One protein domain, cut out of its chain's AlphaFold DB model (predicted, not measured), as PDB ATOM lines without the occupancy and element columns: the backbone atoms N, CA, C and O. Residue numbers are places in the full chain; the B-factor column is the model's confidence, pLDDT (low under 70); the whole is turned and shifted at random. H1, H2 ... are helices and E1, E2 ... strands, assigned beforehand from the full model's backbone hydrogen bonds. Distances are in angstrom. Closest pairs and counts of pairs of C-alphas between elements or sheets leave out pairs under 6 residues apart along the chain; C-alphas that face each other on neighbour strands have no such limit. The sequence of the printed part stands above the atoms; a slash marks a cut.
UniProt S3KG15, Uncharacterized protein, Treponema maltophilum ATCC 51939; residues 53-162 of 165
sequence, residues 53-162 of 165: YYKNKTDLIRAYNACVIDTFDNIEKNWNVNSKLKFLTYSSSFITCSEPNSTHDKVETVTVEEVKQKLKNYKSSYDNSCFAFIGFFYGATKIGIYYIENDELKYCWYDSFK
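Overview. This is residues 53 to 162 of the 165 residues of an uncharacterized protein of Treponema maltophilum ATCC 51939 (UniProt S3KG15). What is the main picture? A twisted antiparallel sheet of three long strands, E2, E3 and E4, with short E1 at one edge, has helix H1 running along the strands over one face, while helix H2 crosses them near one end on the opposite face. The long stretch of residues 90 to 111, with no named element, loops from E1 to H2 on the side of the sheet away from H1. What is it built of? The printed part has 110 residues with two named helices and four named strands, in the order H1 E1 H2 E2 E3 E4; the class is mixed, and the sheet's order is E1 E4 E3 E2. How large is it? It is compact, with a radius of gyration of the C-alphas of 14.4 A, and flat, spanning 40 by 36 by 19 A.

Arrangement. How do the strands pair? E2, residues 130 to 137, E3, residues 140 to 149, and E4, residues 152 to 161, form a meander, each strand the antiparallel neighbour of the one before, in hairpins E2 and E3, E3 and E4. N 133 and O 144 are 2.9 A apart, and N 145 and O 156 are 2.8 A apart, both within hydrogen-bond range. Edge strand E1, residues 86 to 89, is antiparallel to E4, with N 86 and O 157 at 2.8 A. Where are the helices? H1, residues 57 to 71, is on the sheet at a height of 9.7 A, over E3 and E2, and runs along the strands, at 11 degrees to E2 on the local plane; its closest C-alphas to E2 are those of Lys 57 and Cys 130, 6.1 A apart. H2, residues 112 to 122, is on the opposite face at a height of 8.6 A, over E3 and only just not over E2, on which 2 of its 11 C-alphas fall. It runs across the strands, at 82 degrees to E3 on the local plane, and the closest C-alphas of H2 and E3 are those of Lys 116 and Ile 148, 7.4 A apart. Do the helices meet, and are their backbones whole? H1 and H2 are apart, in three layers, helices on both faces of a sheet. In H1 and H2 every O i to N i+4 pair is within hydrogen-bond range.

Along the chain. Where does the first element begin? H1 begins at C-alpha 57 (278.731, 243.119, 212.947) and is 20.8 A long; H2 measures 15.0 A. How long are the strands? E2 measures 23.1 A, E3 29.0 A and E4 29.6 A, ending at C-alpha 161 (282.095, 220.646, 209.274), while E1 measures 10.2 A.

Size, cuts and confidence. How far does it reach? The two C-alphas farthest apart, those of Asn 74 and Ser 124, are 40.1 A apart. Is it continuous? The printed part has no cut; the links H1 to E1 and E1 to H2 are long, with 14 and 22 residues. Where is confidence low? The mean pLDDT of the printed part is 71.4, and 42 residues are under 70, among them residues 89 to 112 and 121 to 127.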
ATOM      1  N   TYR A  53     268.500 240.150 214.090       66.69
ATOM      2  CA  TYR A  53     269.070 241.437 213.712       66.69
ATOM      3  C   TYR A  53     269.938 241.982 214.844       66.69
ATOM      4  O   TYR A  53     269.635 241.808 216.022       66.69
ATOM      5  N   TYR A  54     271.010 242.668 214.473       72.19
ATOM      6  CA  TYR A  54     272.052 243.124 215.377       72.19
ATOM      7  C   TYR A  54     272.426 244.569 215.063       72.19
ATOM      8  O   TYR A  54     272.405 245.008 213.911       72.19
ATOM      9  N   LYS A  55     272.806 245.309 216.112       74.25
ATOM     10  CA  LYS A  55     273.227 246.714 216.013       74.25
ATOM     11  C   LYS A  55     274.420 246.898 215.075       74.25
ATOM     12  O   LYS A  55     274.470 247.883 214.349       74.25
ATOM     13  N   ASN A  56     275.397 245.998 215.159       78.50
ATOM     14  CA  ASN A  56     276.570 245.981 214.298       78.50
ATOM     15  C   ASN A  56     277.210 244.588 214.252       78.50
ATOM     16  O   ASN A  56     277.026 243.757 215.147       78.50
ATOM     17  N   LYS A  57     278.011 244.371 213.206       84.69
ATOM     18  CA  LYS A  57     278.731 243.119 212.947       84.69
ATOM     19  C   LYS A  57     279.701 242.736 214.071       84.69
ATOM     20  O   LYS A  57     279.851 241.555 214.365       84.69
ATOM     21  N   THR A  58     280.346 243.710 214.712       84.44
ATOM     22  CA  THR A  58     281.336 243.462 215.772       84.44
ATOM     23  C   THR A  58     280.700 242.837 217.013       84.44
ATOM     24  O   THR A  58     281.220 241.854 217.538       84.44
ATOM     25  N   ASP A  59     279.566 243.373 217.466       78.56
ATOM     26  CA  ASP A  59     278.850 242.862 218.637       78.56
ATOM     27  C   ASP A  59     278.278 241.462 218.374       78.56
ATOM     28  O   ASP A  59     278.401 240.579 219.221       78.56
ATOM     29  N   LEU A  60     277.753 241.231 217.166       82.69
ATOM     30  CA  LEU A  60     277.331 239.910 216.696       82.69
ATOM     31  C   LEU A  60     278.481 238.890 216.732       82.69
ATOM     32  O   LEU A  60     278.335 237.815 217.311       82.69
ATOM     33  N   ILE A  61     279.633 239.219 216.136       85.19
ATOM     34  CA  ILE A  61     280.807 238.334 216.100       85.19
ATOM     35  C   ILE A  61     281.284 238.013 217.519       85.19
ATOM     36  O   ILE A  61     281.603 236.861 217.814       85.19
ATOM     37  N   ARG A  62     281.301 239.006 218.417       80.75
ATOM     38  CA  ARG A  62     281.671 238.804 219.825       80.75
ATOM     39  C   ARG A  62     280.727 237.813 220.513       80.75
ATOM     40  O   ARG A  62     281.208 236.899 221.177       80.75
ATOM     41  N   ALA A  63     279.416 237.981 220.336       80.44
ATOM     42  CA  ALA A  63     278.404 237.101 220.917       80.44
ATOM     43  C   ALA A  63     278.516 235.666 220.377       80.44
ATOM     44  O   ALA A  63     278.516 234.705 221.144       80.44
ATOM     45  N   TYR A  64     278.684 235.523 219.062       82.19
ATOM     46  CA  TYR A  64     278.855 234.225 218.417       82.19
ATOM     47  C   TYR A  64     280.131 233.507 218.885       82.19
ATOM     48  O   TYR A  64     280.063 232.334 219.239       82.19
ATOM     49  N   ASN A  65     281.268 234.210 218.983       81.31
ATOM     50  CA  ASN A  65     282.510 233.661 219.541       81.31
ATOM     51  C   ASN A  65     282.342 233.139 220.967       81.31
ATOM     52  O   ASN A  65     282.767 232.022 221.254       81.31
ATOM     53  N   ALA A  66     281.698 233.916 221.841       80.44
ATOM     54  CA  ALA A  66     281.435 233.488 223.212       80.44
ATOM     55  C   ALA A  66     280.580 232.210 223.251       80.44
ATOM     56  O   ALA A  66     280.906 231.275 223.976       80.44
ATOM     57  N   CYS A  67     279.537 232.138 222.420       79.44
ATOM     58  CA  CYS A  67     278.665 230.969 222.342       79.44
ATOM     59  C   CYS A  67     279.381 229.723 221.814       79.44
ATOM     60  O   CYS A  67     279.197 228.641 222.361       79.44
ATOM     61  N   VAL A  68     280.218 229.857 220.785       76.19
ATOM     62  CA  VAL A  68     280.981 228.732 220.225       76.19
ATOM     63  C   VAL A  68     281.946 228.151 221.265       76.19
ATOM     64  O   VAL A  68     282.016 226.934 221.405       76.19
ATOM     65  N   ILE A  69     282.647 229.006 222.014       79.38
ATOM     66  CA  ILE A  69     283.563 228.577 223.085       79.38
ATOM     67  C   ILE A  69     282.808 227.852 224.210       79.38
ATOM     68  O   ILE A  69     283.310 226.861 224.726       79.38
ATOM     69  N   ASP A  70     281.616 228.327 224.577       76.81
ATOM     70  CA  ASP A  70     280.779 227.712 225.620       76.81
ATOM     71  C   ASP A  70     280.129 226.393 225.165       76.81
ATOM     72  O   ASP A  70     279.923 225.480 225.957       76.81
ATOM     73  N   THR A  71     279.822 226.273 223.870       73.69
ATOM     74  CA  THR A  71     279.096 225.120 223.314       73.69
ATOM     75  C   THR A  71     280.001 223.916 223.043       73.69
ATOM     76  O   THR A  71     279.538 222.778 223.113       73.69
ATOM     77  N   PHE A  72     281.268 224.137 222.677       73.12
ATOM     78  CA  PHE A  72     282.158 223.069 222.221       73.12
ATOM     79  C   PHE A  72     283.403 222.940 223.104       73.12
ATOM     80  O   PHE A  72     284.328 223.746 223.025       73.12
ATOM     81  N   ASP A  73     283.484 221.837 223.849       76.75
ATOM     82  CA  ASP A  73     284.594 221.532 224.767       76.75
ATOM     83  C   ASP A  73     285.967 221.391 224.085       76.75
ATOM     84  O   ASP A  73     287.011 221.423 224.737       76.75
ATOM     85  N   ASN A  74     285.987 221.190 222.765       71.62
ATOM     86  CA  ASN A  74     287.200 220.976 221.976       71.62
ATOM     87  C   ASN A  74     287.655 222.213 221.186       71.62
ATOM     88  O   ASN A  74     288.541 222.098 220.337       71.62
ATOM     89  N   ILE A  75     287.065 223.378 221.450       75.12
ATOM     90  CA  ILE A  75     287.458 224.643 220.837       75.12
ATOM     91  C   ILE A  75     288.416 225.408 221.758       75.12
ATOM     92  O   ILE A  75     288.258 225.449 222.976       75.12
ATOM     93  N   GLU A  76     289.452 226.018 221.174       78.94
ATOM     94  CA  GLU A  76     290.409 226.835 221.925       78.94
ATOM     95  C   GLU A  76     289.728 228.064 222.555       78.94
ATOM     96  O   GLU A  76     288.886 228.715 221.937       78.94
ATOM     97  N   LYS A  77     290.137 228.454 223.770       81.75
ATOM     98  CA  LYS A  77     289.546 229.604 224.490       81.75
ATOM     99  C   LYS A  77     289.717 230.953 223.780       81.75
ATOM    100  O   LYS A  77     289.032 231.912 224.111       81.75
ATOM    101  N   ASN A  78     290.657 231.049 222.844       80.62
ATOM    102  CA  ASN A  78     290.919 232.230 222.015       80.62
ATOM    103  C   ASN A  78     290.253 232.133 220.628       80.62
ATOM    104  O   ASN A  78     290.594 232.912 219.734       80.62
ATOM    105  N   TRP A  79     289.338 231.181 220.423       84.62
ATOM    106  CA  TRP A  79     288.652 231.008 219.152       84.62
ATOM    107  C   TRP A  79     287.952 232.289 218.707       84.62
ATOM    108  O   TRP A  79     287.276 232.972 219.478       84.62
ATOM    109  N   ASN A  80     288.119 232.610 217.427       86.75
ATOM    110  CA  ASN A  80     287.548 233.801 216.830       86.75
ATOM    111  C   ASN A  80     287.148 233.517 215.382       86.75
ATOM    112  O   ASN A  80     287.989 233.133 214.565       86.75
ATOM    113  N   VAL A  81     285.873 233.719 215.051       87.50
ATOM    114  CA  VAL A  81     285.373 233.546 213.685       87.50
ATOM    115  C   VAL A  81     285.877 234.633 212.737       87.50
ATOM    116  O   VAL A  81     285.929 234.402 211.537       87.50
ATOM    117  N   ASN A  82     286.270 235.812 213.230       89.56
ATOM    118  CA  ASN A  82     286.535 236.975 212.378       89.56
ATOM    119  C   ASN A  82     287.637 236.711 211.334       89.56
ATOM    120  O   ASN A  82     287.505 237.108 210.183       89.56
ATOM    121  N   SER A  83     288.687 235.972 211.707       86.19
ATOM    122  CA  SER A  83     289.766 235.563 210.792       86.19
ATOM    123  C   SER A  83     289.383 234.422 209.841       86.19
ATOM    124  O   SER A  83     290.153 234.084 208.946       86.19
ATOM    125  N   LYS A  84     288.209 233.814 210.035       88.00
ATOM    126  CA  LYS A  84     287.699 232.657 209.287       88.00
ATOM    127  C   LYS A  84     286.529 233.012 208.366       88.00
ATOM    128  O   LYS A  84     286.128 232.183 207.550       88.00
ATOM    129  N   LEU A  85     285.973 234.220 208.497       88.44
ATOM    130  CA  LEU A  85     284.880 234.711 207.663       88.44
ATOM    131  C   LEU A  85     285.351 234.918 206.221       88.44
ATOM    132  O   LEU A  85     286.319 235.627 205.953       88.44
ATOM    133  N   LYS A  86     284.613 234.338 205.276       86.25
ATOM    134  CA  LYS A  86     284.774 234.585 203.842       86.25
ATOM    135  C   LYS A  86     283.861 235.732 203.433       86.25
ATOM    136  O   LYS A  86     282.649 235.637 203.611       86.25
ATOM    137  N   PHE A  87     284.438 236.799 202.892       83.25
ATOM    138  CA  PHE A  87     283.707 237.965 202.394       83.25
ATOM    139  C   PHE A  87     283.264 237.741 200.955       83.25
ATOM    140  O   PHE A  87     284.063 237.324 200.118       83.25
ATOM    141  N   LEU A  88     281.992 238.009 200.678       73.50
ATOM    142  CA  LEU A  88     281.374 237.713 199.396       73.50
ATOM    143  C   LEU A  88     280.454 238.869 198.977       73.50
ATOM    144  O   LEU A  88     279.813 239.525 199.805       73.50
ATOM    145  N   THR A  89     280.382 239.118 197.672       69.50
ATOM    146  CA  THR A  89     279.460 240.101 197.090       69.50
ATOM    147  C   THR A  89     278.171 239.402 196.686       69.50
ATOM    148  O   THR A  89     278.206 238.346 196.053       69.50
ATOM    149  N   TYR A  90     277.028 239.976 197.063       67.06
ATOM    150  CA  TYR A  90     275.723 239.434 196.703       67.06
ATOM    151  C   TYR A  90     275.338 239.870 195.285       67.06
ATOM    152  O   TYR A  90     275.321 241.062 194.999       67.06
ATOM    153  N   SER A  91     275.021 238.922 194.401       65.88
ATOM    154  CA  SER A  91     274.605 239.204 193.014       65.88
ATOM    155  C   SER A  91     273.192 238.713 192.676       65.88
ATOM    156  O   SER A  91     272.705 238.960 191.577       65.88
ATOM    157  N   SER A  92     272.525 238.024 193.607       66.62
ATOM    158  CA  SER A  92     271.167 237.500 193.421       66.62
ATOM    159  C   SER A  92     270.105 238.501 193.894       66.62
ATOM    160  O   SER A  92     270.368 239.337 194.753       66.62
ATOM    161  N   SER A  93     268.880 238.393 193.376       64.31
ATOM    162  CA  SER A  93     267.728 239.200 193.819       64.31
ATOM    163  C   SER A  93     267.072 238.678 195.101       64.31
ATOM    164  O   SER A  93     266.291 239.392 195.734       64.31
ATOM    165  N   PHE A  94     267.388 237.446 195.504       60.72
ATOM    166  CA  PHE A  94     266.829 236.799 196.689       60.72
ATOM    167  C   PHE A  94     267.924 236.213 197.551       60.72
ATOM    168  O   PHE A  94     268.859 235.643 196.997       60.72
ATOM    169  N   ILE A  95     267.760 236.291 198.868       59.53
ATOM    170  CA  ILE A  95     268.563 235.619 199.884       59.53
ATOM    171  C   ILE A  95     267.938 234.269 200.187       59.53
ATOM    172  O   ILE A  95     266.783 234.195 200.605       59.53
ATOM    173  N   THR A  96     268.718 233.216 199.982       55.78
ATOM    174  CA  THR A  96     268.405 231.865 200.432       55.78
ATOM    175  C   THR A  96     269.257 231.550 201.651       55.78
ATOM    176  O   THR A  96     270.456 231.831 201.670       55.78
ATOM    177  N   CYS A  97     268.661 230.939 202.675       51.41
ATOM    178  CA  CYS A  97     269.420 230.306 203.755       51.41
ATOM    179  C   CYS A  97     269.980 228.962 203.254       51.41
ATOM    180  O   CYS A  97     269.635 227.887 203.738       51.41
ATOM    181  N   SER A  98     270.827 229.027 202.236       50.91
ATOM    182  CA  SER A  98     271.619 227.912 201.736       50.91
ATOM    183  C   SER A  98     273.070 228.368 201.646       50.91
ATOM    184  O   SER A  98     273.348 229.556 201.472       50.91
ATOM    185  N   GLU A  99     274.007 227.437 201.831       52.06
ATOM    186  CA  GLU A  99     275.426 227.727 201.633       52.06
ATOM    187  C   GLU A  99     275.627 228.374 200.254       52.06
ATOM    188  O   GLU A  99     274.936 227.993 199.298       52.06
ATOM    189  N   PRO A 100     276.558 229.332 200.109       45.50
ATOM    190  CA  PRO A 100     276.862 229.901 198.804       45.50
ATOM    191  C   PRO A 100     277.208 228.771 197.824       45.50
ATOM    192  O   PRO A 100     278.201 228.072 198.019       45.50
ATOM    193  N   ASN A 101     276.396 228.608 196.774       47.75
ATOM    194  CA  ASN A 101     276.476 227.543 195.759       47.75
ATOM    195  C   ASN A 101     275.925 226.148 196.144       47.75
ATOM    196  O   ASN A 101     276.175 225.194 195.407       47.75
ATOM    197  N   SER A 102     275.156 225.994 197.229       46.56
ATOM    198  CA  SER A 102     274.469 224.719 197.499       46.56
ATOM    199  C   SER A 102     273.339 224.467 196.494       46.56
ATOM    200  O   SER A 102     272.460 225.306 196.293       46.56
ATOM    201  N   THR A 103     273.342 223.274 195.895       42.03
ATOM    202  CA  THR A 103     272.267 222.743 195.039       42.03
ATOM    203  C   THR A 103     271.143 222.073 195.830       42.03
ATOM    204  O   THR A 103     270.147 221.655 195.238       42.03
ATOM    205  N   HIS A 104     271.300 221.935 197.149       42.53
ATOM    206  CA  HIS A 104     270.365 221.233 198.021       42.53
ATOM    207  C   HIS A 104     269.567 222.207 198.895       42.53
ATOM    208  O   HIS A 104     270.114 223.146 199.473       42.53
ATOM    209  N   ASP A 105     268.267 221.916 198.946       40.84
ATOM    210  CA  ASP A 105     267.187 222.528 199.717       40.84
ATOM    211  C   ASP A 105     266.786 223.965 199.344       40.84
ATOM    212  O   ASP A 105     267.458 224.960 199.609       40.84
ATOM    213  N   LYS A 106     265.600 224.057 198.723       41.03
ATOM    214  CA  LYS A 106     264.852 225.301 198.525       41.03
ATOM    215  C   LYS A 106     264.420 225.825 199.893       41.03
ATOM    216  O   LYS A 106     263.406 225.388 200.430       41.03
ATOM    217  N   VAL A 107     265.188 226.760 200.432       44.12
ATOM    218  CA  VAL A 107     264.835 227.501 201.645       44.12
ATOM    219  C   VAL A 107     264.218 228.845 201.264       44.12
ATOM    220  O   VAL A 107     264.557 229.415 200.226       44.12
ATOM    221  N   GLU A 108     263.287 229.301 202.101       49.44
ATOM    222  CA  GLU A 108     262.544 230.560 202.018       49.44
ATOM    223  C   GLU A 108     263.356 231.704 201.401       49.44
ATOM    224  O   GLU A 108     264.426 232.080 201.884       49.44
ATOM    225  N   THR A 109     262.828 232.256 200.313       48.91
ATOM    226  CA  THR A 109     263.411 233.377 199.588       48.91
ATOM    227  C   THR A 109     262.898 234.688 200.176       48.91
ATOM    228  O   THR A 109     261.732 235.034 200.005       48.91
ATOM    229  N   VAL A 110     263.777 235.452 200.826       57.41
ATOM    230  CA  VAL A 110     263.534 236.877 201.111       57.41
ATOM    231  C   VAL A 110     264.220 237.705 200.033       57.41
ATOM    232  O   VAL A 110     265.349 237.408 199.641       57.41
ATOM    233  N   THR A 111     263.560 238.727 199.500       66.50
ATOM    234  CA  THR A 111     264.198 239.578 198.487       66.50
ATOM    235  C   THR A 111     265.316 240.416 199.113       66.50
ATOM    236  O   THR A 111     265.253 240.798 200.285       66.50
ATOM    237  N   VAL A 112     266.344 240.746 198.326       69.12
ATOM    238  CA  VAL A 112     267.393 241.690 198.754       69.12
ATOM    239  C   VAL A 112     266.785 243.028 199.166       69.12
ATOM    240  O   VAL A 112     267.247 243.640 200.124       69.12
ATOM    241  N   GLU A 113     265.726 243.462 198.484       71.12
ATOM    242  CA  GLU A 113     265.041 244.714 198.794       71.12
ATOM    243  C   GLU A 113     264.309 244.656 200.139       71.12
ATOM    244  O   GLU A 113     264.495 245.542 200.968       71.12
ATOM    245  N   GLU A 114     263.562 243.587 200.428       68.50
ATOM    246  CA  GLU A 114     262.933 243.404 201.744       68.50
ATOM    247  C   GLU A 114     263.971 243.380 202.864       68.50
ATOM    248  O   GLU A 114     263.740 243.922 203.941       68.50
ATOM    249  N   VAL A 115     265.129 242.770 202.627       70.25
ATOM    250  CA  VAL A 115     266.237 242.761 203.581       70.25
ATOM    251  C   VAL A 115     266.834 244.149 203.770       70.25
ATOM    252  O   VAL A 115     267.033 244.568 204.909       70.25
ATOM    253  N   LYS A 116     267.086 244.883 202.683       75.56
ATOM    254  CA  LYS A 116     267.566 246.266 202.742       75.56
ATOM    255  C   LYS A 116     266.588 247.142 203.520       75.56
ATOM    256  O   LYS A 116     267.006 247.881 204.405       75.56
ATOM    257  N   GLN A 117     265.294 247.019 203.240       71.50
ATOM    258  CA  GLN A 117     264.238 247.737 203.948       71.50
ATOM    259  C   GLN A 117     264.183 247.345 205.421       71.50
ATOM    260  O   GLN A 117     264.133 248.221 206.277       71.50
ATOM    261  N   LYS A 118     264.254 246.053 205.752       70.50
ATOM    262  CA  LYS A 118     264.262 245.600 207.147       70.50
ATOM    263  C   LYS A 118     265.508 246.068 207.893       70.50
ATOM    264  O   LYS A 118     265.367 246.525 209.016       70.50
ATOM    265  N   LEU A 119     266.693 246.037 207.287       69.88
ATOM    266  CA  LEU A 119     267.923 246.570 207.886       69.88
ATOM    267  C   LEU A 119     267.840 248.082 208.128       69.88
ATOM    268  O   LEU A 119     268.225 248.542 209.204       69.88
ATOM    269  N   LYS A 120     267.274 248.833 207.174       71.69
ATOM    270  CA  LYS A 120     266.998 250.271 207.319       71.69
ATOM    271  C   LYS A 120     265.954 250.554 208.413       71.69
ATOM    272  O   LYS A 120     266.098 251.513 209.166       71.69
ATOM    273  N   ASN A 121     264.930 249.707 208.539       66.00
ATOM    274  CA  ASN A 121     263.801 249.902 209.457       66.00
ATOM    275  C   ASN A 121     264.036 249.342 210.872       66.00
ATOM    276  O   ASN A 121     263.412 249.828 211.813       66.00
ATOM    277  N   TYR A 122     264.895 248.326 211.042       60.66
ATOM    278  CA  TYR A 122     265.075 247.587 212.302       60.66
ATOM    279  C   TYR A 122     265.501 248.499 213.459       60.66
ATOM    280  O   TYR A 122     265.097 248.284 214.599       60.66
ATOM    281  N   LYS A 123     266.253 249.559 213.153       61.38
ATOM    282  CA  LYS A 123     266.330 250.789 213.946       61.38
ATOM    283  C   LYS A 123     266.994 251.846 213.074       61.38
ATOM    284  O   LYS A 123     268.178 251.728 212.779       61.38
ATOM    285  N   SER A 124     266.268 252.908 212.735       56.19
ATOM    286  CA  SER A 124     266.799 254.066 211.995       56.19
ATOM    287  C   SER A 124     267.995 254.759 212.672       56.19
ATOM    288  O   SER A 124     268.593 255.651 212.087       56.19
ATOM    289  N   SER A 125     268.338 254.364 213.904       55.00
ATOM    290  CA  SER A 125     269.462 254.860 214.704       55.00
ATOM    291  C   SER A 125     270.738 254.013 214.616       55.00
ATOM    292  O   SER A 125     271.727 254.348 215.268       55.00
ATOM    293  N   TYR A 126     270.741 252.897 213.881       63.00
ATOM    294  CA  TYR A 126     271.917 252.036 213.741       63.00
ATOM    295  C   TYR A 126     272.491 252.130 212.328       63.00
ATOM    296  O   TYR A 126     272.048 251.421 211.429       63.00
ATOM    297  N   ASP A 127     273.539 252.939 212.169       64.75
ATOM    298  CA  ASP A 127     274.216 253.156 210.879       64.75
ATOM    299  C   ASP A 127     274.816 251.874 210.274       64.75
ATOM    300  O   ASP A 127     275.041 251.799 209.073       64.75
ATOM    301  N   ASN A 128     275.071 250.854 211.103       72.69
ATOM    302  CA  ASN A 128     275.786 249.632 210.724       72.69
ATOM    303  C   ASN A 128     274.994 248.354 211.040       72.69
ATOM    304  O   ASN A 128     275.591 247.334 211.400       72.69
ATOM    305  N   SER A 129     273.661 248.409 210.964       73.12
ATOM    306  CA  SER A 129     272.818 247.251 211.259       73.12
ATOM    307  C   SER A 129     273.174 246.048 210.375       73.12
ATOM    308  O   SER A 129     273.546 246.162 209.203       73.12
ATOM    309  N   CYS A 130     273.071 244.857 210.951       78.31
ATOM    310  CA  CYS A 130     273.269 243.602 210.235       78.31
ATOM    311  C   CYS A 130     272.267 242.557 210.721       78.31
ATOM    312  O   CYS A 130     271.669 242.705 211.785       78.31
ATOM    313  N   PHE A 131     272.096 241.474 209.977       74.69
ATOM    314  CA  PHE A 131     271.395 240.290 210.469       74.69
ATOM    315  C   PHE A 131     272.225 239.047 210.198       74.69
ATOM    316  O   PHE A 131     273.135 239.065 209.364       74.69
ATOM    317  N   ALA A 132     271.921 237.972 210.915       75.69
ATOM    318  CA  ALA A 132     272.625 236.720 210.733       75.69
ATOM    319  C   ALA A 132     271.723 235.494 210.786       75.69
ATOM    320  O   ALA A 132     270.720 235.460 211.504       75.69
ATOM    321  N   PHE A 133     272.161 234.474 210.053       71.88
ATOM    322  CA  PHE A 133     271.779 233.084 210.242       71.88
ATOM    323  C   PHE A 133     272.922 232.389 210.964       71.88
ATOM    324  O   PHE A 133     274.068 232.447 210.527       71.88
ATOM    325  N   ILE A 134     272.618 231.739 212.075       72.50
ATOM    326  CA  ILE A 134     273.594 230.989 212.857       72.50
ATOM    327  C   ILE A 134     273.134 229.533 212.868       72.50
ATOM    328  O   ILE A 134     271.934 229.267 212.914       72.50
ATOM    329  N   GLY A 135     274.069 228.593 212.791       68.56
ATOM    330  CA  GLY A 135     273.782 227.169 212.904       68.56
ATOM    331  C   GLY A 135     274.787 226.480 213.812       68.56
ATOM    332  O   GLY A 135     275.994 226.690 213.692       68.56
ATOM    333  N   PHE A 136     274.278 225.634 214.700       68.31
ATOM    334  CA  PHE A 136     275.064 224.761 215.561       68.31
ATOM    335  C   PHE A 136     274.572 223.333 215.370       68.31
ATOM    336  O   PHE A 136     273.381 223.056 215.495       68.31
ATOM    337  N   PHE A 137     275.492 222.430 215.058       67.75
ATOM    338  CA  PHE A 137     275.212 221.014 214.862       67.75
ATOM    339  C   PHE A 137     276.262 220.189 215.604       67.75
ATOM    340  O   PHE A 137     277.265 220.718 216.086       67.75
ATOM    341  N   TYR A 138     276.045 218.878 215.691       64.06
ATOM    342  CA  TYR A 138     276.969 217.973 216.369       64.06
ATOM    343  C   TYR A 138     278.375 218.037 215.738       64.06
ATOM    344  O   TYR A 138     278.611 217.495 214.660       64.06
ATOM    345  N   GLY A 139     279.298 218.746 216.398       62.56
ATOM    346  CA  GLY A 139     280.664 218.976 215.920       62.56
ATOM    347  C   GLY A 139     280.793 219.940 214.732       62.56
ATOM    348  O   GLY A 139     281.814 219.901 214.048       62.56
ATOM    349  N   ALA A 140     279.795 220.782 214.457       69.94
ATOM    350  CA  ALA A 140     279.846 221.761 213.373       69.94
ATOM    351  C   ALA A 140     279.192 223.086 213.776       69.94
ATOM    352  O   ALA A 140     278.233 223.121 214.549       69.94
ATOM    353  N   THR A 141     279.693 224.189 213.232       75.38
ATOM    354  CA  THR A 141     279.099 225.510 213.442       75.38
ATOM    355  C   THR A 141     279.243 226.369 212.200       75.38
ATOM    356  O   THR A 141     280.253 226.302 211.495       75.38
ATOM    357  N   LYS A 142     278.216 227.175 211.942       77.19
ATOM    358  CA  LYS A 142     278.162 228.099 210.818       77.19
ATOM    359  C   LYS A 142     277.555 229.431 211.217       77.19
ATOM    360  O   LYS A 142     276.694 229.504 212.097       77.19
ATOM    361  N   ILE A 143     277.973 230.475 210.519       80.12
ATOM    362  CA  ILE A 143     277.378 231.804 210.606       80.12
ATOM    363  C   ILE A 143     277.385 232.458 209.225       80.12
ATOM    364  O   ILE A 143     278.410 232.501 208.547       80.12
ATOM    365  N   GLY A 144     276.235 232.988 208.826       81.38
ATOM    366  CA  GLY A 144     276.063 233.861 207.676       81.38
ATOM    367  C   GLY A 144     275.611 235.229 208.144       81.38
ATOM    368  O   GLY A 144     274.552 235.334 208.752       81.38
ATOM    369  N   ILE A 145     276.394 236.265 207.870       84.56
ATOM    370  CA  ILE A 145     276.115 237.643 208.282       84.56
ATOM    371  C   ILE A 145     275.875 238.482 207.040       84.56
ATOM    372  O   ILE A 145     276.721 238.512 206.150       84.56
ATOM    373  N   TYR A 146     274.778 239.222 207.026       82.06
ATOM    374  CA  TYR A 146     274.400 240.141 205.962       82.06
ATOM    375  C   TYR A 146     274.347 241.564 206.513       82.06
ATOM    376  O   TYR A 146     273.818 241.799 207.600       82.06
ATOM    377  N   TYR A 147     274.905 242.510 205.769       84.19
ATOM    378  CA  TYR A 147     275.041 243.905 206.186       84.19
ATOM    379  C   TYR A 147     275.041 244.827 204.968       84.19
ATOM    380  O   TYR A 147     275.319 244.388 203.852       84.19
ATOM    381  N   ILE A 148     274.710 246.100 205.179       82.38
ATOM    382  CA  ILE A 148     274.791 247.121 204.132       82.38
ATOM    383  C   ILE A 148     276.134 247.836 204.258       82.38
ATOM    384  O   ILE A 148     276.518 248.253 205.347       82.38
ATOM    385  N   GLU A 149     276.835 247.984 203.143       83.81
ATOM    386  CA  GLU A 149     278.040 248.801 203.029       83.81
ATOM    387  C   GLU A 149     277.965 249.544 201.694       83.81
ATOM    388  O   GLU A 149     277.779 248.910 200.656       83.81
ATOM    389  N   ASN A 150     278.063 250.878 201.712       83.81
ATOM    390  CA  ASN A 150     277.925 251.723 200.514       83.81
ATOM    391  C   ASN A 150     276.639 251.431 199.700       83.81
ATOM    392  O   ASN A 150     276.702 251.257 198.488       83.81
ATOM    393  N   ASP A 151     275.482 251.310 200.368       78.69
ATOM    394  CA  ASP A 151     274.171 250.941 199.783       78.69
ATOM    395  C   ASP A 151     274.079 249.549 199.115       78.69
ATOM    396  O   ASP A 151     273.015 249.127 198.626       78.69
ATOM    397  N   GLU A 152     275.155 248.770 199.163       81.31
ATOM    398  CA  GLU A 152     275.199 247.400 198.676       81.31
ATOM    399  C   GLU A 152     274.976 246.408 199.813       81.31
ATOM    400  O   GLU A 152     275.520 246.544 200.909       81.31
ATOM    401  N   LEU A 153     274.185 245.367 199.543       79.75
ATOM    402  CA  LEU A 153     274.076 244.243 200.462       79.75
ATOM    403  C   LEU A 153     275.332 243.379 200.312       79.75
ATOM    404  O   LEU A 153     275.549 242.742 199.280       79.75
ATOM    405  N   LYS A 154     276.148 243.350 201.357       85.62
ATOM    406  CA  LYS A 154     277.299 242.462 201.486       85.62
ATOM    407  C   LYS A 154     276.945 241.302 202.397       85.62
ATOM    408  O   LYS A 154     276.028 241.384 203.219       85.62
ATOM    409  N   TYR A 155     277.706 240.222 202.281       84.19
ATOM    410  CA  TYR A 155     277.608 239.134 203.234       84.19
ATOM    411  C   TYR A 155     278.966 238.501 203.510       84.19
ATOM    412  O   TYR A 155     279.909 238.595 202.722       84.19
ATOM    413  N   CYS A 156     279.078 237.886 204.678       87.19
ATOM    414  CA  CYS A 156     280.216 237.053 205.020       87.19
ATOM    415  C   CYS A 156     279.742 235.753 205.654       87.19
ATOM    416  O   CYS A 156     278.710 235.719 206.326       87.19
ATOM    417  N   TRP A 157     280.482 234.684 205.388       85.50
ATOM    418  CA  TRP A 157     280.086 233.335 205.764       85.50
ATOM    419  C   TRP A 157     281.246 232.582 206.397       85.50
ATOM    420  O   TRP A 157     282.395 232.702 205.967       85.50
ATOM    421  N   TYR A 158     280.932 231.763 207.386       82.50
ATOM    422  CA  TYR A 158     281.806 230.727 207.902       82.50
ATOM    423  C   TYR A 158     281.000 229.443 208.026       82.50
ATOM    424  O   TYR A 158     279.890 229.461 208.555       82.50
ATOM    425  N   ASP A 159     281.579 228.350 207.540       80.38
ATOM    426  CA  ASP A 159     281.039 227.009 207.696       80.38
ATOM    427  C   ASP A 159     282.163 226.058 208.085       80.38
ATOM    428  O   ASP A 159     283.219 226.042 207.445       80.38
ATOM    429  N   SER A 160     281.944 225.291 209.142       74.31
ATOM    430  CA  SER A 160     282.899 224.321 209.646       74.31
ATOM    431  C   SER A 160     282.192 223.017 209.929       74.31
ATOM    432  O   SER A 160     281.503 222.878 210.939       74.31
ATOM    433  N   PHE A 161     282.444 222.040 209.063       60.34
ATOM    434  CA  PHE A 161     282.095 220.646 209.274       60.34
ATOM    435  C   PHE A 161     283.300 219.931 209.890       60.34
ATOM    436  O   PHE A 161     284.355 219.865 209.264       60.34
ATOM    437  N   LYS A 162     283.112 219.362 211.087       52.28
ATOM    438  CA  LYS A 162     284.105 218.654 211.920       52.28
ATOM    439  C   LYS A 162     285.008 219.560 212.763       52.28
ATOM    440  O   LYS A 162     286.113 219.925 212.381       52.28
TER     441      LYS A 162